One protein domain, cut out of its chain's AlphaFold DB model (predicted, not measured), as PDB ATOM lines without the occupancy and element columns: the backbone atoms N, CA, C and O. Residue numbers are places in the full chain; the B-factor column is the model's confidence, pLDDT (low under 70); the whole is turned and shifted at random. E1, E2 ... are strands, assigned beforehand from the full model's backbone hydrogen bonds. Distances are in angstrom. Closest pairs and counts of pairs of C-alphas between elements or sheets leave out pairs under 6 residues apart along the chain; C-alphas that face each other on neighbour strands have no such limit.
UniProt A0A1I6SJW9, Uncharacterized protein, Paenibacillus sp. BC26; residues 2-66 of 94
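This is residues 2 to 66 of the 94 residues of an uncharacterized protein of Paenibacillus sp. BC26 (UniProt A0A1I6SJW9). The model is a single ribbon of three long strands, E1, E2 and E3, folded back and forth side by side into a twisted sheet. The link between E2 and E3 lies at one end of this ribbon and the stretch before E1 runs in towards that end, its first residues, 2 to 7, sticking out sideways from the ribbon as a free tail; the turn between E1 and E2 and the last residues, 61 to 66, lie at the other end. The printed part has 65 residues, with no named helix and three named strands in the order E1, E2, E3 both along the chain and across the antiparallel sheet. The class is all strand, though under half of the residues, 27 of 65, are in named elements. The whole is loose, with a radius of gyration of the C-alphas of 13.8 A, and spans 39 by 30 by 18 A.

Residues 2 to 18 hold no named element. E1, residues 19 to 27, begins with C-alpha 19 at (116.656, 54.664, 61.735), is 22.5 A long and bends by 61 degrees at residue 22. E2, residues 32 to 40, is 25.7 A long. E3, residues 52 to 60, is 25.9 A long and ends with C-alpha 60 at (107.225, 58.662, 80.003).

The strands form a meander, each the antiparallel neighbour of the one before. E1 and E2 are a hairpin, at 164 degrees between their directions; the C-alphas of Leu 21 and Gly 37 face each other at 4.4 A, and N 25 and O 34 are within hydrogen-bond range at 2.8 A. E2 and E3 are a hairpin at 161 degrees; the C-alphas of Ser 36 and Lys 56 face each other at 4.4 A, and N 35 and O 57 are within hydrogen-bond range at 2.8 A. E1 and E3 are the edge strands.

The C-alphas farthest apart are those of Asn 29 and Lys 49, at 39.3 A. The printed part has no cut. The link from E1 to E2 is tight, and that from E2 to E3, 11 residues, is long. The mean pLDDT of the printed part is 90.3, and residues 64 to 66 are under 70.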
ATOM      1  N   GLU A   2      95.274  45.267  70.483       83.19
ATOM      2  CA  GLU A   2      95.630  45.449  69.074       83.19
ATOM      3  C   GLU A   2      96.745  46.497  68.987       83.19
ATOM      4  O   GLU A   2      96.607  47.591  69.537       83.19
ATOM      5  N   VAL A   3      97.878  46.148  68.376       82.25
ATOM      6  CA  VAL A   3      99.009  47.070  68.218       82.25
ATOM      7  C   VAL A   3      98.721  47.965  67.018       82.25
ATOM      8  O   VAL A   3      98.582  47.468  65.904       82.25
ATOM      9  N   LYS A   4      98.629  49.279  67.242       86.25
ATOM     10  CA  LYS A   4      98.462  50.269  66.170       86.25
ATOM     11  C   LYS A   4      99.800  50.952  65.876       86.25
ATOM     12  O   LYS A   4     100.473  51.351  66.830       86.25
ATOM     13  N   PRO A   5     100.198  51.085  64.600       83.12
ATOM     14  CA  PRO A   5     101.413  51.803  64.243       83.12
ATOM     15  C   PRO A   5     101.269  53.300  64.537       83.12
ATOM     16  O   PRO A   5     100.170  53.854  64.487       83.12
ATOM     17  N   ILE A   6     102.395  53.953  64.823       80.88
ATOM     18  CA  ILE A   6     102.472  55.414  64.874       80.88
ATOM     19  C   ILE A   6     102.704  55.903  63.445       80.88
ATOM     20  O   ILE A   6     103.709  55.553  62.827       80.88
ATOM     21  N   GLU A   7     101.775  56.697  62.926       87.69
ATOM     22  CA  GLU A   7     101.922  57.327  61.615       87.69
ATOM     23  C   GLU A   7     102.765  58.599  61.727       87.69
ATOM     24  O   GLU A   7     102.612  59.389  62.661       87.69
ATOM     25  N   THR A   8     103.671  58.793  60.770       86.00
ATOM     26  CA  THR A   8     104.543  59.970  60.697       86.00
ATOM     27  C   THR A   8     104.486  60.565  59.297       86.00
ATOM     28  O   THR A   8     104.174  59.872  58.327       86.00
ATOM     29  N   GLU A   9     104.839  61.843  59.167       92.31
ATOM     30  CA  GLU A   9     104.926  62.524  57.867       92.31
ATOM     31  C   GLU A   9     105.937  61.875  56.901       92.31
ATOM     32  O   GLU A   9     105.803  62.006  55.685       92.31
ATOM     33  N   LEU A  10     106.892  61.105  57.432       93.00
ATOM     34  CA  LEU A  10     107.920  60.381  56.677       93.00
ATOM     35  C   LEU A  10     107.382  59.125  55.969       93.00
ATOM     36  O   LEU A  10     108.070  58.551  55.121       93.00
ATOM     37  N   GLY A  11     106.141  58.726  56.265       93.06
ATOM     38  CA  GLY A  11     105.505  57.547  55.693       93.06
ATOM     39  C   GLY A  11     106.100  56.249  56.243       93.06
ATOM     40  O   GLY A  11     106.297  56.105  57.448       93.06
ATOM     41  N   ILE A  12     106.352  55.283  55.358       92.50
ATOM     42  CA  ILE A  12     106.901  53.974  55.721       92.50
ATOM     43  C   ILE A  12     108.430  54.067  55.752       92.50
ATOM     44  O   ILE A  12     109.054  54.513  54.789       92.50
ATOM     45  N   LEU A  13     109.027  53.601  56.849       93.88
ATOM     46  CA  LEU A  13     110.475  53.497  57.025       93.88
ATOM     47  C   LEU A  13     110.943  52.101  56.586       93.88
ATOM     48  O   LEU A  13     110.453  51.084  57.084       93.88
ATOM     49  N   LEU A  14     111.859  52.041  55.622       94.00
ATOM     50  CA  LEU A  14     112.274  50.813  54.948       94.00
ATOM     51  C   LEU A  14     113.528  50.226  55.597       94.00
ATOM     52  O   LEU A  14     114.653  50.644  55.327       94.00
ATOM     53  N   GLY A  15     113.321  49.193  56.411       91.62
ATOM     54  CA  GLY A  15     114.399  48.450  57.059       91.62
ATOM     55  C   GLY A  15     114.967  49.149  58.295       91.62
ATOM     56  O   GLY A  15     114.706  50.318  58.569       91.62
ATOM     57  N   ARG A  16     115.757  48.398  59.070       89.38
ATOM     58  CA  ARG A  16     116.390  48.903  60.299       89.38
ATOM     59  C   ARG A  16     117.378  50.030  60.007       89.38
ATOM     60  O   ARG A  16     117.439  50.988  60.761       89.38
ATOM     61  N   ASP A  17     118.086  49.931  58.886       93.44
ATOM     62  CA  ASP A  17     119.104  50.901  58.473       93.44
ATOM     63  C   ASP A  17     118.493  52.254  58.051       93.44
ATOM     64  O   ASP A  17     119.207  53.161  57.638       93.44
ATOM     65  N   CYS A  18     117.166  52.403  58.137       95.31
ATOM     66  CA  CYS A  18     116.477  53.676  57.988       95.31
ATOM     67  C   CYS A  18     116.554  54.538  59.258       95.31
ATOM     68  O   CYS A  18     116.463  55.755  59.141       95.31
ATOM     69  N   ILE A  19     116.731  53.954  60.449       94.25
ATOM     70  CA  ILE A  19     116.656  54.664  61.735       94.25
ATOM     71  C   ILE A  19     117.969  54.497  62.497       94.25
ATOM     72  O   ILE A  19     118.381  53.376  62.793       94.25
ATOM     73  N   PHE A  20     118.587  55.613  62.867       96.31
ATOM     74  CA  PHE A  20     119.814  55.662  63.653       96.31
ATOM     75  C   PHE A  20     119.524  56.320  64.987       96.31
ATOM     76  O   PHE A  20     118.939  57.396  65.027       96.31
ATOM     77  N   LEU A  21     119.922  55.656  66.069       95.75
ATOM     78  CA  LEU A  21     119.816  56.178  67.425       95.75
ATOM     79  C   LEU A  21     121.182  56.712  67.850       95.75
ATOM     80  O   LEU A  21     122.115  55.926  68.006       95.75
ATOM     81  N   ASP A  22     121.270  58.021  68.058       95.31
ATOM     82  CA  ASP A  22     122.530  58.694  68.378       95.31
ATOM     83  C   ASP A  22     122.695  58.898  69.884       95.31
ATOM     84  O   ASP A  22     123.773  58.692  70.437       95.31
ATOM     85  N   GLU A  23     121.619  59.294  70.564       95.81
ATOM     86  CA  GLU A  23     121.656  59.659  71.975       95.81
ATOM     87  C   GLU A  23     120.463  59.076  72.737       95.81
ATOM     88  O   GLU A  23     119.320  59.067  72.267       95.81
ATOM     89  N   ILE A  24     120.754  58.607  73.950       93.31
ATOM     90  CA  ILE A  24     119.780  58.131  74.928       93.31
ATOM     91  C   ILE A  24     119.995  58.936  76.207       93.31
ATOM     92  O   ILE A  24     121.044  58.834  76.843       93.31
ATOM     93  N   ASN A  25     118.993  59.712  76.605       91.50
ATOM     94  CA  ASN A  25     119.022  60.514  77.820       91.50
ATOM     95  C   ASN A  25     117.968  60.020  78.821       91.50
ATOM     96  O   ASN A  25     116.765  60.019  78.543       91.50
ATOM     97  N   HIS A  26     118.422  59.632  80.012       89.19
ATOM     98  CA  HIS A  26     117.569  59.152  81.095       89.19
ATOM     99  C   HIS A  26     117.280  60.277  82.088       89.19
ATOM    100  O   HIS A  26     118.163  60.739  82.810       89.19
ATOM    101  N   ILE A  27     116.014  60.677  82.182       86.50
ATOM    102  CA  ILE A  27     115.551  61.708  83.108       86.50
ATOM    103  C   ILE A  27     114.887  61.025  84.315       86.50
ATOM    104  O   ILE A  27     113.666  60.855  84.388       86.50
ATOM    105  N   TYR A  28     115.718  60.605  85.275       79.81
ATOM    106  CA  TYR A  28     115.318  59.750  86.405       79.81
ATOM    107  C   TYR A  28     114.225  60.344  87.297       79.81
ATOM    108  O   TYR A  28     113.335  59.624  87.741       79.81
ATOM    109  N   ASN A  29     114.250  61.659  87.528       82.31
ATOM    110  CA  ASN A  29     113.269  62.337  88.381       82.31
ATOM    111  C   ASN A  29     111.825  62.269  87.842       82.31
ATOM    112  O   ASN A  29     110.885  62.514  88.590       82.31
ATOM    113  N   SER A  30     111.648  61.952  86.558       84.25
ATOM    114  CA  SER A  30     110.363  61.984  85.856       84.25
ATOM    115  C   SER A  30     110.039  60.669  85.149       84.25
ATOM    116  O   SER A  30     109.138  60.642  84.311       84.25
ATOM    117  N   ALA A  31     110.772  59.587  85.458       86.25
ATOM    118  CA  ALA A  31     110.628  58.278  84.809       86.25
ATOM    119  C   ALA A  31     110.526  58.404  83.276       86.25
ATOM    120  O   ALA A  31     109.637  57.840  82.635       86.25
ATOM    121  N   THR A  32     111.386  59.248  82.702       90.06
ATOM    122  CA  THR A  32     111.330  59.631  81.293       90.06
ATOM    123  C   THR A  32     112.623  59.241  80.594       90.06
ATOM    124  O   THR A  32     113.711  59.439  81.133       90.06
ATOM    125  N   ILE A  33     112.501  58.721  79.376       92.19
ATOM    126  CA  ILE A  33     113.621  58.490  78.466       92.19
ATOM    127  C   ILE A  33     113.411  59.353  77.228       92.19
ATOM    128  O   ILE A  33     112.344  59.316  76.609       92.19
ATOM    129  N   GLU A  34     114.428  60.126  76.870       94.56
ATOM    130  CA  GLU A  34     114.507  60.807  75.586       94.56
ATOM    131  C   GLU A  34     115.482  60.058  74.679       94.56
ATOM    132  O   GLU A  34     116.630  59.817  75.044       94.56
ATOM    133  N   LEU A  35     115.005  59.682  73.498       95.25
ATOM    134  CA  LEU A  35     115.796  59.088  72.430       95.25
ATOM    135  C   LEU A  35     115.911  60.119  71.314       95.25
ATOM    136  O   LEU A  35     114.887  60.639  70.866       95.25
ATOM    137  N   SER A  36     117.115  60.390  70.837       97.44
ATOM    138  CA  SER A  36     117.326  61.233  69.662       97.44
ATOM    139  C   SER A  36     118.256  60.576  68.669       97.44
ATOM    140  O   SER A  36     119.139  59.799  69.025       97.44
ATOM    141  N   GLY A  37     118.018  60.884  67.407       96.62
ATOM    142  CA  GLY A  37     118.759  60.296  66.317       96.62
ATOM    143  C   GLY A  37     118.308  60.841  64.978       96.62
ATOM    144  O   GLY A  37     117.678  61.904  64.908       96.62
ATOM    145  N   GLU A  38     118.588  60.097  63.919       97.19
ATOM    146  CA  GLU A  38     118.332  60.511  62.548       97.19
ATOM    147  C   GLU A  38     117.675  59.393  61.731       97.19
ATOM    148  O   GLU A  38     117.950  58.204  61.895       97.19
ATOM    149  N   VAL A  39     116.779  59.782  60.829       96.38
ATOM    150  CA  VAL A  39     116.179  58.908  59.822       96.38
ATOM    151  C   VAL A  39     116.857  59.160  58.481       96.38
ATOM    152  O   VAL A  39     116.977  60.305  58.042       96.38
ATOM    153  N   ASN A  40     117.257  58.090  57.799       96.94
ATOM    154  CA  ASN A  40     117.759  58.157  56.436       96.94
ATOM    155  C   ASN A  40     116.607  58.469  55.472       96.94
ATOM    156  O   ASN A  40     115.760  57.612  55.201       96.94
ATOM    157  N   GLY A  41     116.601  59.676  54.906       96.00
ATOM    158  CA  GLY A  41     115.565  60.125  53.979       96.00
ATOM    159  C   GLY A  41     115.506  59.320  52.676       96.00
ATOM    160  O   GLY A  41     114.456  59.287  52.044       96.00
ATOM    161  N   ASN A  42     116.577  58.610  52.298       96.44
ATOM    162  CA  ASN A  42     116.569  57.696  51.147       96.44
ATOM    163  C   ASN A  42     115.762  56.410  51.401       96.44
ATOM    164  O   ASN A  42     115.385  55.734  50.445       96.44
ATOM    165  N   LEU A  43     115.509  56.068  52.668       96.38
ATOM    166  CA  LEU A  43     114.808  54.852  53.086       96.38
ATOM    167  C   LEU A  43     113.419  55.138  53.682       96.38
ATOM    168  O   LEU A  43     112.757  54.216  54.142       96.38
ATOM    169  N   ALA A  44     112.954  56.385  53.652       95.69
ATOM    170  CA  ALA A  44     111.596  56.752  54.039       95.69
ATOM    171  C   ALA A  44     110.758  57.045  52.786       95.69
ATOM    172  O   ALA A  44     111.213  57.772  51.902       95.69
ATOM    173  N   THR A  45     109.535  56.513  52.683       94.88
ATOM    174  CA  THR A  45     108.725  56.650  51.451       94.88
ATOM    175  C   THR A  45     108.396  58.096  51.101       94.88
ATOM    176  O   THR A  45     108.341  58.433  49.922       94.88
ATOM    177  N   ASN A  46     108.209  58.943  52.115       95.69
ATOM    178  CA  ASN A  46     107.981  60.379  51.944       95.69
ATOM    179  C   ASN A  46     109.215  61.199  52.359       95.69
ATOM    180  O   ASN A  46     109.128  62.414  52.541       95.69
ATOM    181  N   GLY A  47     110.361  60.540  52.546       91.75
ATOM    182  CA  GLY A  47     111.614  61.179  52.912       91.75
ATOM    183  C   GLY A  47     112.204  61.992  51.765       91.75
ATOM    184  O   GLY A  47     112.016  61.700  50.582       91.75
ATOM    185  N   LYS A  48     112.967  63.028  52.118       93.56
ATOM    186  CA  LYS A  48     113.758  63.775  51.142       93.56
ATOM    187  C   LYS A  48     115.056  63.014  50.866       93.56
ATOM    188  O   LYS A  48     115.811  62.719  51.793       93.56
ATOM    189  N   LYS A  49     115.333  62.723  49.594       92.69
ATOM    190  CA  LYS A  49     116.572  62.040  49.203       92.69
ATOM    191  C   LYS A  49     117.819  62.822  49.617       92.69
ATOM    192  O   LYS A  49     117.786  64.050  49.664       92.69
ATOM    193  N   ASP A  50     118.887  62.084  49.898       93.88
ATOM    194  CA  ASP A  50     120.196  62.591  50.324       93.88
ATOM    195  C   ASP A  50     120.122  63.485  51.570       93.88
ATOM    196  O   ASP A  50     120.856  64.465  51.709       93.88
ATOM    197  N   THR A  51     119.210  63.155  52.489       96.06
ATOM    198  CA  THR A  51     119.081  63.849  53.772       96.06
ATOM    199  C   THR A  51     119.027  62.896  54.954       96.06
ATOM    200  O   THR A  51     118.614  61.742  54.837       96.06
ATOM    201  N   TRP A  52     119.422  63.441  56.100       96.06
ATOM    202  CA  TRP A  52     119.278  62.848  57.419       96.06
ATOM    203  C   TRP A  52     118.293  63.701  58.216       96.06
ATOM    204  O   TRP A  52     118.471  64.915  58.342       96.06
ATOM    205  N   ILE A  53     117.208  63.087  58.676       95.19
ATOM    206  CA  ILE A  53     116.072  63.778  59.291       95.19
ATOM    207  C   ILE A  53     116.097  63.509  60.788       95.19
ATOM    208  O   ILE A  53     115.873  62.383  61.223       95.19
ATOM    209  N   LYS A  54     116.361  64.546  61.583       96.00
ATOM    210  CA  LYS A  54     116.458  64.418  63.040       96.00
ATOM    211  C   LYS A  54     115.116  64.065  63.662       96.00
ATOM    212  O   LYS A  54     114.098  64.673  63.333       96.00
ATOM    213  N   TYR A  55     115.133  63.149  64.620       93.94
ATOM    214  CA  TYR A  55     113.979  62.817  65.441       93.94
ATOM    215  C   TYR A  55     114.302  62.932  66.930       93.94
ATOM    216  O   TYR A  55     115.448  62.798  67.368       93.94
ATOM    217  N   LYS A  56     113.247  63.142  67.721       95.25
ATOM    218  CA  LYS A  56     113.269  62.971  69.171       95.25
ATOM    219  C   LYS A  56     112.009  62.228  69.606       95.25
ATOM    220  O   LYS A  56     110.901  62.642  69.277       95.25
ATOM    221  N   ILE A  57     112.185  61.151  70.362       92.62
ATOM    222  CA  ILE A  57     111.108  60.373  70.975       92.62
ATOM    223  C   ILE A  57     111.212  60.557  72.484       92.62
ATOM    224  O   ILE A  57     112.273  60.348  73.068       92.62
ATOM    225  N   LYS A  58     110.102  60.933  73.117       93.88
ATOM    226  CA  LYS A  58     109.996  61.046  74.571       93.88
ATOM    227  C   LYS A  58     109.051  59.972  75.090       93.88
ATOM    228  O   LYS A  58     107.866  59.982  74.767       93.88
ATOM    229  N   LEU A  59     109.581  59.067  75.899       91.00
ATOM    230  CA  LEU A  59     108.835  58.006  76.563       91.00
ATOM    231  C   LEU A  59     108.710  58.358  78.044       91.00
ATOM    232  O   LEU A  59     109.716  58.654  78.681       91.00
ATOM    233  N   THR A  60     107.499  58.334  78.594       92.50
ATOM    234  CA  THR A  60     107.225  58.662  80.003       92.50
ATOM    235  C   THR A  60     106.653  57.455  80.743       92.50
ATOM    236  O   THR A  60     106.074  56.560  80.130       92.50
ATOM    237  N   GLY A  61     106.829  57.414  82.066       85.75
ATOM    238  CA  GLY A  61     106.402  56.273  82.884       85.75
ATOM    239  C   GLY A  61     107.244  55.014  82.654       85.75
ATOM    240  O   GLY A  61     106.758  53.904  82.854       85.75
ATOM    241  N   ILE A  62     108.491  55.177  82.208       83.00
ATOM    242  CA  ILE A  62     109.408  54.072  81.939       83.00
ATOM    243  C   ILE A  62     110.197  53.741  83.207       83.00
ATOM    244  O   ILE A  62     110.853  54.609  83.788       83.00
ATOM    245  N   TYR A  63     110.191  52.467  83.598       73.50
ATOM    246  CA  TYR A  63     111.113  51.940  84.600       73.50
ATOM    247  C   TYR A  63     112.418  51.524  83.920       73.50
ATOM    248  O   TYR A  63     112.421  50.658  83.047       73.50
ATOM    249  N   TYR A  64     113.523  52.149  84.319       66.81
ATOM    250  CA  TYR A  64     114.856  51.784  83.857       66.81
ATOM    251  C   TYR A  64     115.540  50.893  84.892       66.81
ATOM    252  O   TYR A  64     115.706  51.292  86.045       66.81
ATOM    253  N   PHE A  65     115.962  49.705  84.464       67.25
ATOM    254  CA  PHE A  65     116.755  48.785  85.270       67.25
ATOM    255  C   PHE A  65     118.112  48.609  84.599       67.25
ATOM    256  O   PHE A  65     118.210  47.997  83.537       67.25
ATOM    257  N   ASN A  66     119.161  49.146  85.218       61.06
ATOM    258  CA  ASN A  66     120.524  48.837  84.814       61.06
ATOM    259  C   ASN A  66     120.902  47.482  85.425       61.06
ATOM    260  O   ASN A  66     121.287  47.425  86.591       61.06
TER     261      ASN A  66